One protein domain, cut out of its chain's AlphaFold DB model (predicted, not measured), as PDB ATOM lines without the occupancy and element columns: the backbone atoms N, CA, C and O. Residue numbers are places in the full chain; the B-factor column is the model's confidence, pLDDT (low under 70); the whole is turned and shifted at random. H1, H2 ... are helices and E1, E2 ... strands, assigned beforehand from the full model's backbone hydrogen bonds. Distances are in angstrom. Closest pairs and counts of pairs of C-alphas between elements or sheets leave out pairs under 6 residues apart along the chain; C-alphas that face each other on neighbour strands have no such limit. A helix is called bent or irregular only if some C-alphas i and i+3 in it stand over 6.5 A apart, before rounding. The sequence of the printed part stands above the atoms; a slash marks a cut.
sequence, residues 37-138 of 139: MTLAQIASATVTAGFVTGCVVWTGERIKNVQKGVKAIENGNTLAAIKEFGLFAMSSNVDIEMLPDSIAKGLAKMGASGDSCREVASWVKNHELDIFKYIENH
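What this domain is: This is residues 37 to 138 of the 139 residues of an uncharacterized protein of Prevotella sp (UniProt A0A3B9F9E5). What does the model look like? Two helical hairpins, H2 with H3 and H4 with H5, lie close and crosswise as two layers; H1 packs on H2 at one end, H6 packs on H3 at the other, and the small strand hairpin E1 and E2 sits at a side, near H4 and the last residue of H3. What is it made of? The printed part has 102 residues and is mostly helix, with six named helices and two named strands in the order H1, E1, E2, H2, H3, H4, H5, H6; the sheet, E1 - E2, is antiparallel. How large is it? It is compact, with a radius of gyration of the C-alphas of 11.9 A, and rounded, with spans of 31 by 28 by 19 A.

Where its parts are: Where are the strands? E1 is residues 51 to 53, beginning at C-alpha 51 (-0.911, -40.192, 36.474), and E2 is residues 56 to 58. Where are the helices? H1 is residues 39 to 44, beginning at C-alpha 39 (15.628, -33.687, 44.646). H2, residues 60 to 74, and H3, residues 78 to 92, are each 20.9 A long; H4, residues 96 to 109, is 20.2 A and H5, residues 114 to 126, is 18.0 A. H6, residues 128 to 136, is 12.3 A long and ends at C-alpha 136 (11.660, -61.009, 48.754). Is any helix irregular? H4 is, with C-alphas 97 and 100 7.1 A apart.

How they stand to each other: How is the sheet joined, and what is near it? E1 and E2 form a hairpin, antiparallel at 151 degrees, with N 58 and O 51 2.7 A apart and N 56 and O 53 2.9 A apart, within hydrogen-bond range. The closest C-alphas of E1 and H4 are those of Thr 53 and Gly 106, 6.3 A. How do the helices meet? H4 and H5 touch as a hairpin, Pro 100 to Ala 121 being the closest C-alphas at 4.4 A, at a shallow tilt of 18 degrees, opposite ways. H2 and H3 touch as another, with the C-alphas of Gly 69 and Ala 81 closest at 4.2 A, at a shallow tilt of 22 degrees, opposite ways. H2 and H5 are close but not clearly touching, about perpendicular at 84 degrees, with the C-alphas of Val 70 and Val 120 closest at 7.0 A. What of H1 and H6? H1 touches H2, with the C-alphas of Ala 43 and Gln 67 closest at 4.5 A. H6 touches H3, with the C-alphas of Ile 82 and Ile 131 closest at 5.3 A. How are the helix backbones? Every O i to N i+4 pair is within hydrogen-bond range in H1, H2, H3, H5 and H6, and 8 of 10 in H4.

The domain as a whole: How far does it reach? The two C-alphas farthest apart are those of Met 37 and Asn 137, 33.5 A. Are there cuts or long links? The printed part has no cut, and no link is long. Where is confidence low? The mean pLDDT of the printed part is 87.7, and residues 43 to 49 and residue 54 are under 70.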
ATOM      1  N   MET A  37      12.810 -29.449  38.773       70.00
ATOM      2  CA  MET A  37      12.917 -29.483  40.228       70.00
ATOM      3  C   MET A  37      14.137 -30.296  40.668       70.00
ATOM      4  O   MET A  37      14.422 -31.356  40.100       70.00
ATOM      5  N   THR A  38      14.829 -29.808  41.698       76.81
ATOM      6  CA  THR A  38      15.865 -30.560  42.415       76.81
ATOM      7  C   THR A  38      15.249 -31.689  43.246       76.81
ATOM      8  O   THR A  38      14.037 -31.715  43.480       76.81
ATOM      9  N   LEU A  39      16.075 -32.607  43.756       75.25
ATOM     10  CA  LEU A  39      15.628 -33.687  44.646       75.25
ATOM     11  C   LEU A  39      14.884 -33.165  45.884       75.25
ATOM     12  O   LEU A  39      13.790 -33.644  46.187       75.25
ATOM     13  N   ALA A  40      15.400 -32.119  46.530       73.19
ATOM     14  CA  ALA A  40      14.740 -31.467  47.662       73.19
ATOM     15  C   ALA A  40      13.355 -30.882  47.310       73.19
ATOM     16  O   ALA A  40      12.407 -30.969  48.102       73.19
ATOM     17  N   GLN A  41      13.205 -30.314  46.109       74.94
ATOM     18  CA  GLN A  41      11.920 -29.800  45.627       74.94
ATOM     19  C   GLN A  41      10.942 -30.943  45.312       74.94
ATOM     20  O   GLN A  41       9.779 -30.875  45.697       74.94
ATOM     21  N   ILE A  42      11.409 -32.040  44.710       73.75
ATOM     22  CA  ILE A  42      10.585 -33.230  44.434       73.75
ATOM     23  C   ILE A  42      10.087 -33.870  45.733       73.75
ATOM     24  O   ILE A  42       8.911 -34.222  45.838       73.75
ATOM     25  N   ALA A  43      10.961 -33.992  46.735       69.62
ATOM     26  CA  ALA A  43      10.635 -34.563  48.039       69.62
ATOM     27  C   ALA A  43       9.558 -33.771  48.803       69.62
ATOM     28  O   ALA A  43       8.915 -34.320  49.698       69.62
ATOM     29  N   SER A  44       9.375 -32.489  48.472       69.81
ATOM     30  CA  SER A  44       8.422 -31.581  49.119       69.81
ATOM     31  C   SER A  44       7.225 -31.203  48.239       69.81
ATOM     32  O   SER A  44       6.283 -30.584  48.735       69.81
ATOM     33  N   ALA A  45       7.225 -31.589  46.960       68.25
ATOM     34  CA  ALA A  45       6.151 -31.277  46.027       68.25
ATOM     35  C   ALA A  45       4.835 -31.967  46.425       68.25
ATOM     36  O   ALA A  45       4.794 -33.160  46.718       68.25
ATOM     37  N   THR A  46       3.718 -31.248  46.374       61.25
ATOM     38  CA  THR A  46       2.400 -31.873  46.539       61.25
ATOM     39  C   THR A  46       1.886 -32.303  45.172       61.25
ATOM     40  O   THR A  46       1.436 -31.470  44.389       61.25
ATOM     41  N   VAL A  47       1.923 -33.604  44.880       64.25
ATOM     42  CA  VAL A  47       1.309 -34.152  43.662       64.25
ATOM     43  C   VAL A  47      -0.139 -34.523  43.971       64.25
ATOM     44  O   VAL A  47      -0.414 -35.503  44.661       64.25
ATOM     45  N   THR A  48      -1.072 -33.696  43.504       54.97
ATOM     46  CA  THR A  48      -2.508 -33.803  43.820       54.97
ATOM     47  C   THR A  48      -3.280 -34.725  42.878       54.97
ATOM     48  O   THR A  48      -4.382 -35.148  43.218       54.97
ATOM     49  N   ALA A  49      -2.706 -35.082  41.726       63.78
ATOM     50  CA  ALA A  49      -3.322 -35.967  40.745       63.78
ATOM     51  C   ALA A  49      -2.425 -37.178  40.455       63.78
ATOM     52  O   ALA A  49      -1.235 -37.030  40.178       63.78
ATOM     53  N   GLY A  50      -3.009 -38.378  40.496       70.75
ATOM     54  CA  GLY A  50      -2.348 -39.571  39.980       70.75
ATOM     55  C   GLY A  50      -2.196 -39.505  38.458       70.75
ATOM     56  O   GLY A  50      -2.970 -38.834  37.776       70.75
ATOM     57  N   PHE A  51      -1.199 -40.195  37.913       80.31
ATOM     58  CA  PHE A  51      -0.911 -40.192  36.474       80.31
ATOM     59  C   PHE A  51      -0.457 -41.569  35.990       80.31
ATOM     60  O   PHE A  51      -0.188 -42.449  36.794       80.31
ATOM     61  N   VAL A  52      -0.365 -41.783  34.678       77.00
ATOM     62  CA  VAL A  52       0.179 -43.025  34.105       77.00
ATOM     63  C   VAL A  52       1.424 -42.688  33.296       77.00
ATOM     64  O   VAL A  52       1.392 -41.796  32.450       77.00
ATOM     65  N   THR A  53       2.533 -43.372  33.573       79.25
ATOM     66  CA  THR A  53       3.778 -43.265  32.798       79.25
ATOM     67  C   THR A  53       4.617 -44.524  32.979       79.25
ATOM     68  O   THR A  53       4.546 -45.161  34.029       79.25
ATOM     69  N   GLY A  54       5.390 -44.900  31.957       68.12
ATOM     70  CA  GLY A  54       6.245 -46.093  32.009       68.12
ATOM     71  C   GLY A  54       5.479 -47.381  32.321       68.12
ATOM     72  O   GLY A  54       5.988 -48.214  33.052       68.12
ATOM     73  N   CYS A  55       4.238 -47.510  31.836       76.06
ATOM     74  CA  CYS A  55       3.330 -48.631  32.135       76.06
ATOM     75  C   CYS A  55       2.918 -48.760  33.617       76.06
ATOM     76  O   CYS A  55       2.234 -49.708  33.987       76.06
ATOM     77  N   VAL A  56       3.257 -47.776  34.455       79.38
ATOM     78  CA  VAL A  56       2.894 -47.724  35.871       79.38
ATOM     79  C   VAL A  56       1.782 -46.708  36.084       79.38
ATOM     80  O   VAL A  56       1.847 -45.572  35.607       79.38
ATOM     81  N   VAL A  57       0.774 -47.093  36.862       86.00
ATOM     82  CA  VAL A  57      -0.194 -46.146  37.428       86.00
ATOM     83  C   VAL A  57       0.431 -45.497  38.666       86.00
ATOM     84  O   VAL A  57       0.733 -46.161  39.645       86.00
ATOM     85  N   TRP A  58       0.644 -44.197  38.669       83.25
ATOM     86  CA  TRP A  58       1.201 -43.454  39.795       83.25
ATOM     87  C   TRP A  58       0.071 -42.979  40.696       83.25
ATOM     88  O   TRP A  58      -0.548 -41.946  40.456       83.25
ATOM     89  N   THR A  59      -0.221 -43.766  41.730       86.56
ATOM     90  CA  THR A  59      -1.151 -43.380  42.797       86.56
ATOM     91  C   THR A  59      -0.469 -42.421  43.770       86.56
ATOM     92  O   THR A  59       0.760 -42.366  43.845       86.56
ATOM     93  N   GLY A  60      -1.255 -41.700  44.577       81.62
ATOM     94  CA  GLY A  60      -0.703 -40.821  45.613       81.62
ATOM     95  C   GLY A  60       0.221 -41.549  46.598       81.62
ATOM     96  O   GLY A  60       1.183 -40.966  47.085       81.62
ATOM     97  N   GLU A  61      -0.023 -42.833  46.863       88.12
ATOM     98  CA  GLU A  61       0.853 -43.662  47.695       88.12
ATOM     99  C   GLU A  61       2.183 -43.986  47.000       88.12
ATOM    100  O   GLU A  61       3.242 -43.764  47.581       88.12
ATOM    101  N   ARG A  62       2.147 -44.416  45.732       90.31
ATOM    102  CA  ARG A  62       3.358 -44.684  44.933       90.31
ATOM    103  C   ARG A  62       4.224 -43.433  44.792       90.31
ATOM    104  O   ARG A  62       5.440 -43.504  44.949       90.31
ATOM    105  N   ILE A  63       3.589 -42.280  44.578       89.56
ATOM    106  CA  ILE A  63       4.272 -40.984  44.551       89.56
ATOM    107  C   ILE A  63       4.940 -40.699  45.901       89.56
ATOM    108  O   ILE A  63       6.130 -40.400  45.934       89.56
ATOM    109  N   LYS A  64       4.217 -40.854  47.019       90.44
ATOM    110  CA  LYS A  64       4.775 -40.644  48.367       90.44
ATOM    111  C   LYS A  64       5.965 -41.555  48.656       90.44
ATOM    112  O   LYS A  64       6.932 -41.084  49.246       90.44
ATOM    113  N   ASN A  65       5.914 -42.818  48.241       94.19
ATOM    114  CA  ASN A  65       7.031 -43.748  48.408       94.19
ATOM    115  C   ASN A  65       8.265 -43.243  47.646       94.19
ATOM    116  O   ASN A  65       9.337 -43.108  48.225       94.19
ATOM    117  N   VAL A  66       8.112 -42.827  46.386       93.75
ATOM    118  CA  VAL A  66       9.230 -42.251  45.616       93.75
ATOM    119  C   VAL A  66       9.752 -40.960  46.251       93.75
ATOM    120  O   VAL A  66      10.961 -40.797  46.376       93.75
ATOM    121  N   GLN A  67       8.884 -40.068  46.731       90.81
ATOM    122  CA  GLN A  67       9.305 -38.833  47.405       90.81
ATOM    123  C   GLN A  67      10.070 -39.092  48.704       90.81
ATOM    124  O   GLN A  67      11.076 -38.434  48.971       90.81
ATOM    125  N   LYS A  68       9.621 -40.058  49.511       93.81
ATOM    126  CA  LYS A  68      10.337 -40.479  50.721       93.81
ATOM    127  C   LYS A  68      11.659 -41.162  50.383       93.81
ATOM    128  O   LYS A  68      12.637 -40.903  51.075       93.81
ATOM    129  N   GLY A  69      11.702 -41.964  49.319       95.00
ATOM    130  CA  GLY A  69      12.928 -42.569  48.797       95.00
ATOM    131  C   GLY A  69      13.947 -41.511  48.381       95.00
ATOM    132  O   GLY A  69      15.074 -41.521  48.864       95.00
ATOM    133  N   VAL A  70      13.523 -40.521  47.590       93.88
ATOM    134  CA  VAL A  70      14.345 -39.360  47.206       93.88
ATOM    135  C   VAL A  70      14.833 -38.590  48.434       93.88
ATOM    136  O   VAL A  70      16.022 -38.317  48.561       93.88
ATOM    137  N   LYS A  71      13.946 -38.301  49.392       92.12
ATOM    138  CA  LYS A  71      14.324 -37.639  50.648       92.12
ATOM    139  C   LYS A  71      15.335 -38.457  51.459       92.12
ATOM    140  O   LYS A  71      16.184 -37.890  52.139       92.12
ATOM    141  N   ALA A  72      15.222 -39.779  51.444       94.69
ATOM    142  CA  ALA A  72      16.144 -40.662  52.138       94.69
ATOM    143  C   ALA A  72      17.525 -40.692  51.463       94.69
ATOM    144  O   ALA A  72      18.516 -40.691  52.189       94.69
ATOM    145  N   ILE A  73      17.592 -40.628  50.125       94.00
ATOM    146  CA  ILE A  73      18.847 -40.436  49.377       94.00
ATOM    147  C   ILE A  73      19.525 -39.132  49.815       94.00
ATOM    148  O   ILE A  73      20.669 -39.171  50.260       94.00
ATOM    149  N   GLU A  74      18.797 -38.011  49.783       90.50
ATOM    150  CA  GLU A  74      19.313 -36.683  50.170       90.50
ATOM    151  C   GLU A  74      19.853 -36.654  51.609       90.50
ATOM    152  O   GLU A  74      20.827 -35.974  51.915       90.50
ATOM    153  N   ASN A  75      19.231 -37.421  52.508       92.06
ATOM    154  CA  ASN A  75      19.641 -37.517  53.909       92.06
ATOM    155  C   ASN A  75      20.728 -38.579  54.167       92.06
ATOM    156  O   ASN A  75      21.083 -38.804  55.324       92.06
ATOM    157  N   GLY A  76      21.202 -39.294  53.141       93.12
ATOM    158  CA  GLY A  76      22.160 -40.396  53.289       93.12
ATOM    159  C   GLY A  76      21.607 -41.626  54.026       93.12
ATOM    160  O   GLY A  76      22.374 -42.444  54.529       93.12
ATOM    161  N   ASN A  77      20.283 -41.779  54.120       96.44
ATOM    162  CA  ASN A  77      19.638 -42.909  54.788       96.44
ATOM    163  C   ASN A  77      19.310 -44.027  53.787       96.44
ATOM    164  O   ASN A  77      18.167 -44.189  53.350       96.44
ATOM    165  N   THR A  78      20.324 -44.826  53.452       95.88
ATOM    166  CA  THR A  78      20.223 -45.919  52.473       95.88
ATOM    167  C   THR A  78      19.119 -46.922  52.806       95.88
ATOM    168  O   THR A  78      18.353 -47.297  51.924       95.88
ATOM    169  N   LEU A  79      18.972 -47.325  54.074       96.19
ATOM    170  CA  LEU A  79      17.953 -48.304  54.475       96.19
ATOM    171  C   LEU A  79      16.530 -47.778  54.267       96.19
ATOM    172  O   LEU A  79      15.663 -48.508  53.784       96.19
ATOM    173  N   ALA A  80      16.286 -46.509  54.604       97.25
ATOM    174  CA  ALA A  80      14.993 -45.887  54.346       97.25
ATOM    175  C   ALA A  80      14.728 -45.757  52.841       97.25
ATOM    176  O   ALA A  80      13.613 -46.027  52.403       97.25
ATOM    177  N   ALA A  81      15.741 -45.414  52.042       96.88
ATOM    178  CA  ALA A  81      15.601 -45.342  50.592       96.88
ATOM    179  C   ALA A  81      15.255 -46.715  49.987       96.88
ATOM    180  O   ALA A  81      14.273 -46.819  49.252       96.88
ATOM    181  N   ILE A  82      15.980 -47.778  50.366       97.44
ATOM    182  CA  ILE A  82      15.708 -49.162  49.936       97.44
ATOM    183  C   ILE A  82      14.260 -49.544  50.243       97.44
ATOM    184  O   ILE A  82      13.546 -50.018  49.361       97.44
ATOM    185  N   LYS A  83      13.813 -49.302  51.482       97.19
ATOM    186  CA  LYS A  83      12.448 -49.606  51.915       97.19
ATOM    187  C   LYS A  83      11.412 -48.919  51.026       97.19
ATOM    188  O   LYS A  83      10.490 -49.564  50.541       97.19
ATOM    189  N   GLU A  84      11.540 -47.613  50.826       97.38
ATOM    190  CA  GLU A  84      10.527 -46.831  50.113       97.38
ATOM    191  C   GLU A  84      10.485 -47.178  48.613       97.38
ATOM    192  O   GLU A  84       9.399 -47.333  48.047       97.38
ATOM    193  N   PHE A  85      11.635 -47.414  47.972       96.06
ATOM    194  CA  PHE A  85      11.663 -47.907  46.589       96.06
ATOM    195  C   PHE A  85      11.174 -49.355  46.466       96.06
ATOM    196  O   PHE A  85      10.499 -49.683  45.492       96.06
ATOM    197  N   GLY A  86      11.425 -50.200  47.467       95.06
ATOM    198  CA  GLY A  86      10.864 -51.549  47.548       95.06
ATOM    199  C   GLY A  86       9.336 -51.542  47.647       95.06
ATOM    200  O   GLY A  86       8.669 -52.242  46.887       95.06
ATOM    201  N   LEU A  87       8.762 -50.683  48.496       95.06
ATOM    202  CA  LEU A  87       7.309 -50.490  48.591       95.06
ATOM    203  C   LEU A  87       6.709 -49.978  47.272       95.06
ATOM    204  O   LEU A  87       5.626 -50.406  46.858       95.06
ATOM    205  N   PHE A  88       7.403 -49.073  46.576       94.88
ATOM    206  CA  PHE A  88       7.003 -48.665  45.230       94.88
ATOM    207  C   PHE A  88       7.021 -49.851  44.253       94.88
ATOM    208  O   PHE A  88       6.021 -50.071  43.569       94.88
ATOM    209  N   ALA A  89       8.097 -50.637  44.202       93.06
ATOM    210  CA  ALA A  89       8.225 -51.780  43.297       93.06
ATOM    211  C   ALA A  89       7.142 -52.844  43.549       93.06
ATOM    212  O   ALA A  89       6.444 -53.249  42.621       93.06
ATOM    213  N   MET A  90       6.918 -53.214  44.817       91.56
ATOM    214  CA  MET A  90       5.864 -54.153  45.221       91.56
ATOM    215  C   MET A  90       4.478 -53.666  44.810       91.56
ATOM    216  O   MET A  90       3.695 -54.416  44.237       91.56
ATOM    217  N   SER A  91       4.171 -52.396  45.088       90.38
ATOM    218  CA  SER A  91       2.845 -51.859  44.789       90.38
ATOM    219  C   SER A  91       2.622 -51.654  43.295       90.38
ATOM    220  O   SER A  91       1.476 -51.726  42.868       90.38
ATOM    221  N   SER A  92       3.661 -51.381  42.503       87.69
ATOM    222  CA  SER A  92       3.563 -51.115  41.059       87.69
ATOM    223  C   SER A  92       3.672 -52.361  40.178       87.69
ATOM    224  O   SER A  92       3.323 -52.270  39.004       87.69
ATOM    225  N   ASN A  93       4.090 -53.502  40.739       85.06
ATOM    226  CA  ASN A  93       4.357 -54.745  40.012       85.06
ATOM    227  C   ASN A  93       5.332 -54.546  38.834       85.06
ATOM    228  O   ASN A  93       5.158 -55.115  37.759       85.06
ATOM    229  N   VAL A  94       6.323 -53.680  39.044       85.75
ATOM    230  CA  VAL A  94       7.402 -53.406  38.096       85.75
ATOM    231  C   VAL A  94       8.541 -54.378  38.358       85.75
ATOM    232  O   VAL A  94       8.949 -54.555  39.507       85.75
ATOM    233  N   ASP A  95       9.072 -54.972  37.293       86.88
ATOM    234  CA  ASP A  95      10.276 -55.794  37.377       86.88
ATOM    235  C   ASP A  95      11.453 -54.958  37.879       86.88
ATOM    236  O   ASP A  95      11.625 -53.803  37.483       86.88
ATOM    237  N   ILE A  96      12.292 -55.543  38.737       88.50
ATOM    238  CA  ILE A  96      13.392 -54.812  39.382       88.50
ATOM    239  C   ILE A  96      14.323 -54.134  38.364       88.50
ATOM    240  O   ILE A  96      14.769 -53.015  38.590       88.50
ATOM    241  N   GLU A  97      14.530 -54.757  37.204       89.06
ATOM    242  CA  GLU A  97      15.357 -54.231  36.112       89.06
ATOM    243  C   GLU A  97      14.756 -52.984  35.444       89.06
ATOM    244  O   GLU A  97      15.480 -52.146  34.907       89.06
ATOM    245  N   MET A  98      13.427 -52.841  35.483       90.00
ATOM    246  CA  MET A  98      12.699 -51.689  34.941       90.00
ATOM    247  C   MET A  98      12.442 -50.605  35.992       90.00
ATOM    248  O   MET A  98      11.928 -49.530  35.665       90.00
ATOM    249  N   LEU A  99      12.788 -50.866  37.255       92.00
ATOM    250  CA  LEU A  99      12.544 -49.958  38.367       92.00
ATOM    251  C   LEU A  99      13.260 -48.602  38.198       92.00
ATOM    252  O   LEU A  99      12.587 -47.578  38.362       92.00
ATOM    253  N   PRO A 100      14.556 -48.537  37.815       94.19
ATOM    254  CA  PRO A 100      15.244 -47.261  37.608       94.19
ATOM    255  C   PRO A 100      14.572 -46.383  36.546       94.19
ATOM    256  O   PRO A 100      14.351 -45.192  36.768       94.19
ATOM    257  N   ASP A 101      14.208 -46.973  35.404       91.75
ATOM    258  CA  ASP A 101      13.576 -46.263  34.287       91.75
ATOM    259  C   ASP A 101      12.150 -45.818  34.633       91.75
ATOM    260  O   ASP A 101      11.756 -44.682  34.362       91.75
ATOM    261  N   SER A 102      11.389 -46.677  35.316       91.69
ATOM    262  CA  SER A 102      10.046 -46.343  35.796       91.69
ATOM    263  C   SER A 102      10.081 -45.142  36.737       91.69
ATOM    264  O   SER A 102       9.312 -44.195  36.556       91.69
ATOM    265  N   ILE A 103      11.010 -45.134  37.700       93.00
ATOM    266  CA  ILE A 103      11.189 -44.018  38.633       93.00
ATOM    267  C   ILE A 103      11.630 -42.753  37.891       93.00
ATOM    268  O   ILE A 103      11.030 -41.702  38.109       93.00
ATOM    269  N   ALA A 104      12.594 -42.837  36.968       91.25
ATOM    270  CA  ALA A 104      13.037 -41.694  36.166       91.25
ATOM    271  C   ALA A 104      11.887 -41.060  35.368       91.25
ATOM    272  O   ALA A 104      11.690 -39.845  35.409       91.25
ATOM    273  N   LYS A 105      11.074 -41.878  34.689       87.81
ATOM    274  CA  LYS A 105       9.896 -41.421  33.932       87.81
ATOM    275  C   LYS A 105       8.838 -40.788  34.831       87.81
ATOM    276  O   LYS A 105       8.211 -39.804  34.438       87.81
ATOM    277  N   GLY A 106       8.640 -41.333  36.031       87.12
ATOM    278  CA  GLY A 106       7.765 -40.751  37.045       87.12
ATOM    279  C   GLY A 106       8.247 -39.394  37.535       87.12
ATOM    280  O   GLY A 106       7.482 -38.434  37.532       87.12
ATOM    281  N   LEU A 107       9.526 -39.295  37.896       88.88
ATOM    282  CA  LEU A 107      10.171 -38.056  38.332       88.88
ATOM    283  C   LEU A 107      10.087 -36.976  37.250       88.88
ATOM    284  O   LEU A 107       9.651 -35.861  37.536       88.88
ATOM    285  N   ALA A 108      10.405 -37.315  36.000       86.19
ATOM    286  CA  ALA A 108      10.284 -36.398  34.871       86.19
ATOM    287  C   ALA A 108       8.840 -35.900  34.698       86.19
ATOM    288  O   ALA A 108       8.607 -34.709  34.496       86.19
ATOM    289  N   LYS A 109       7.845 -36.788  34.851       83.06
ATOM    290  CA  LYS A 109       6.425 -36.412  34.793       83.06
ATOM    291  C   LYS A 109       5.999 -35.518  35.961       83.06
ATOM    292  O   LYS A 109       5.107 -34.693  35.783       83.06
ATOM    293  N   MET A 110       6.650 -35.654  37.116       81.69
ATOM    294  CA  MET A 110       6.484 -34.767  38.270       81.69
ATOM    295  C   MET A 110       7.234 -33.438  38.118       81.69
ATOM    296  O   MET A 110       7.034 -32.567  38.952       81.69
ATOM    297  N   GLY A 111       8.048 -33.248  37.071       80.31
ATOM    298  CA  GLY A 111       8.785 -32.007  36.804       80.31
ATOM    299  C   GLY A 111      10.233 -32.000  37.304       80.31
ATOM    300  O   GLY A 111      10.838 -30.934  37.390       80.31
ATOM    301  N   ALA A 112      10.798 -33.160  37.650       84.12
ATOM    302  CA  ALA A 112      12.206 -33.298  38.015       84.12
ATOM    303  C   ALA A 112      13.147 -32.926  36.861       84.12
ATOM    304  O   ALA A 112      12.855 -33.195  35.693       84.12
ATOM    305  N   SER A 113      14.312 -32.362  37.188       85.31
ATOM    306  CA  SER A 113      15.369 -32.142  36.194       85.31
ATOM    307  C   SER A 113      15.927 -33.465  35.652       85.31
ATOM    308  O   SER A 113      15.854 -34.505  36.312       85.31
ATOM    309  N   GLY A 114      16.527 -33.431  34.457       83.94
ATOM    310  CA  GLY A 114      17.197 -34.602  33.881       83.94
ATOM    311  C   GLY A 114      18.326 -35.134  34.770       83.94
ATOM    312  O   GLY A 114      18.480 -36.348  34.897       83.94
ATOM    313  N   ASP A 115      19.052 -34.242  35.449       87.81
ATOM    314  CA  ASP A 115      20.108 -34.617  36.392       87.81
ATOM    315  C   ASP A 115      19.533 -35.308  37.630       87.81
ATOM    316  O   ASP A 115      19.993 -36.392  37.975       87.81
ATOM    317  N   SER A 116      18.468 -34.764  38.228       87.50
ATOM    318  CA  SER A 116      17.777 -35.395  39.363       87.50
ATOM    319  C   SER A 116      17.168 -36.750  38.993       87.50
ATOM    320  O   SER A 116      17.242 -37.699  39.772       87.50
ATOM    321  N   CYS A 117      16.606 -36.879  37.788       90.38
ATOM    322  CA  CYS A 117      16.125 -38.165  37.284       90.38
ATOM    323  C   CYS A 117      17.272 -39.173  37.162       90.38
ATOM    324  O   CYS A 117      17.141 -40.308  37.616       90.38
ATOM    325  N   ARG A 118      18.399 -38.757  36.567       92.69
ATOM    326  CA  ARG A 118      19.578 -39.610  36.382       92.69
ATOM    327  C   ARG A 118      20.194 -40.014  37.714       92.69
ATOM    328  O   ARG A 118      20.594 -41.164  37.854       92.69
ATOM    329  N   GLU A 119      20.263 -39.102  38.675       93.25
ATOM    330  CA  GLU A 119      20.809 -39.352  40.005       93.25
ATOM    331  C   GLU A 119      20.009 -40.429  40.740       93.25
ATOM    332  O   GLU A 119      20.577 -41.442  41.147       93.25
ATOM    333  N   VAL A 120      18.683 -40.281  40.813       94.56
ATOM    334  CA  VAL A 120      17.824 -41.271  41.479       94.56
ATOM    335  C   VAL A 120      17.836 -42.595  40.727       94.56
ATOM    336  O   VAL A 120      17.968 -43.643  41.352       94.56
ATOM    337  N   ALA A 121      17.749 -42.576  39.394       95.06
ATOM    338  CA  ALA A 121      17.810 -43.798  38.596       95.06
ATOM    339  C   ALA A 121      19.139 -44.540  38.791       95.06
ATOM    340  O   ALA A 121      19.143 -45.754  38.968       95.06
ATOM    341  N   SER A 122      20.262 -43.819  38.822       96.31
ATOM    342  CA  SER A 122      21.584 -44.405  39.072       96.31
ATOM    343  C   SER A 122      21.683 -44.959  40.489       96.31
ATOM    344  O   SER A 122      22.217 -46.047  40.686       96.31
ATOM    345  N   TRP A 123      21.130 -44.252  41.478       97.19
ATOM    346  CA  TRP A 123      21.086 -44.735  42.854       97.19
ATOM    347  C   TRP A 123      20.299 -46.042  42.958       97.19
ATOM    348  O   TRP A 123      20.804 -47.010  43.522       97.19
ATOM    349  N   VAL A 124      19.101 -46.092  42.364       96.69
ATOM    350  CA  VAL A 124      18.257 -47.295  42.336       96.69
ATOM    351  C   VAL A 124      18.983 -48.424  41.613       96.69
ATOM    352  O   VAL A 124      19.033 -49.527  42.145       96.69
ATOM    353  N   LYS A 125      19.619 -48.139  40.466       96.69
ATOM    354  CA  LYS A 125      20.413 -49.112  39.701       96.69
ATOM    355  C   LYS A 125      21.527 -49.732  40.549       96.69
ATOM    356  O   LYS A 125      21.694 -50.947  40.562       96.69
ATOM    357  N   ASN A 126      22.249 -48.906  41.300       97.19
ATOM    358  CA  ASN A 126      23.349 -49.349  42.157       97.19
ATOM    359  C   ASN A 126      22.889 -50.157  43.383       97.19
ATOM    360  O   ASN A 126      23.701 -50.867  43.967       97.19
ATOM    361  N   HIS A 127      21.609 -50.070  43.760       96.81
ATOM    362  CA  HIS A 127      21.028 -50.772  44.909       96.81
ATOM    363  C   HIS A 127      19.948 -51.791  44.507       96.81
ATOM    364  O   HIS A 127      19.182 -52.241  45.360       96.81
ATOM    365  N   GLU A 128      19.877 -52.191  43.229       94.06
ATOM    366  CA  GLU A 128      18.860 -53.125  42.718       94.06
ATOM    367  C   GLU A 128      18.803 -54.424  43.527       94.06
ATOM    368  O   GLU A 128      17.718 -54.876  43.884       94.06
ATOM    369  N   LEU A 129      19.962 -54.998  43.872       95.19
ATOM    370  CA  LEU A 129      20.039 -56.238  44.649       95.19
ATOM    371  C   LEU A 129      19.493 -56.079  46.071       95.19
ATOM    372  O   LEU A 129      18.851 -56.992  46.587       95.19
ATOM    373  N   ASP A 130      19.732 -54.941  46.716       96.81
ATOM    374  CA  ASP A 130      19.268 -54.709  48.084       96.81
ATOM    375  C   ASP A 130      17.767 -54.412  48.119       96.81
ATOM    376  O   ASP A 130      17.053 -54.896  48.999       96.81
ATOM    377  N   ILE A 131      17.266 -53.691  47.113       95.19
ATOM    378  CA  ILE A 131      15.831 -53.493  46.897       95.19
ATOM    379  C   ILE A 131      15.154 -54.834  46.599       95.19
ATOM    380  O   ILE A 131      14.111 -55.131  47.179       95.19
ATOM    381  N   PHE A 132      15.754 -55.677  45.760       94.19
ATOM    382  CA  PHE A 132      15.234 -57.008  45.463       94.19
ATOM    383  C   PHE A 132      15.131 -57.878  46.721       94.19
ATOM    384  O   PHE A 132      14.057 -58.397  47.018       94.19
ATOM    385  N   LYS A 133      16.197 -57.943  47.530       95.56
ATOM    386  CA  LYS A 133      16.176 -58.650  48.821       95.56
ATOM    387  C   LYS A 133      15.107 -58.101  49.761       95.56
ATOM    388  O   LYS A 133      14.479 -58.866  50.490       95.56
ATOM    389  N   TYR A 134      14.896 -56.785  49.787       95.06
ATOM    390  CA  TYR A 134      13.812 -56.201  50.574       95.06
ATOM    391  C   TYR A 134      12.450 -56.733  50.110       95.06
ATOM    392  O   TYR A 134      11.667 -57.178  50.946       95.06
ATOM    393  N   ILE A 135      12.198 -56.743  48.798       93.19
ATOM    394  CA  ILE A 135      10.955 -57.252  48.203       93.19
ATOM    395  C   ILE A 135      10.740 -58.729  48.558       93.19
ATOM    396  O   ILE A 135       9.644 -59.092  48.968       93.19
ATOM    397  N   GLU A 136      11.765 -59.576  48.433       93.12
ATOM    398  CA  GLU A 136      11.660 -61.009  48.754       93.12
ATOM    399  C   GLU A 136      11.302 -61.268  50.220       93.12
ATOM    400  O   GLU A 136      10.502 -62.152  50.506       93.12
ATOM    401  N   ASN A 137      11.842 -60.476  51.149       93.00
ATOM    402  CA  ASN A 137      11.579 -60.636  52.583       93.00
ATOM    403  C   ASN A 137      10.211 -60.090  53.040       93.00
ATOM    404  O   ASN A 137       9.862 -60.246  54.208       93.00
ATOM    405  N   HIS A 138       9.470 -59.406  52.163       87.88
ATOM    406  CA  HIS A 138       8.204 -58.739  52.496       87.88
ATOM    407  C   HIS A 138       7.051 -59.111  51.544       87.88
ATOM    408  O   HIS A 138       5.994 -58.477  51.599       87.88
TER     409      HIS A 138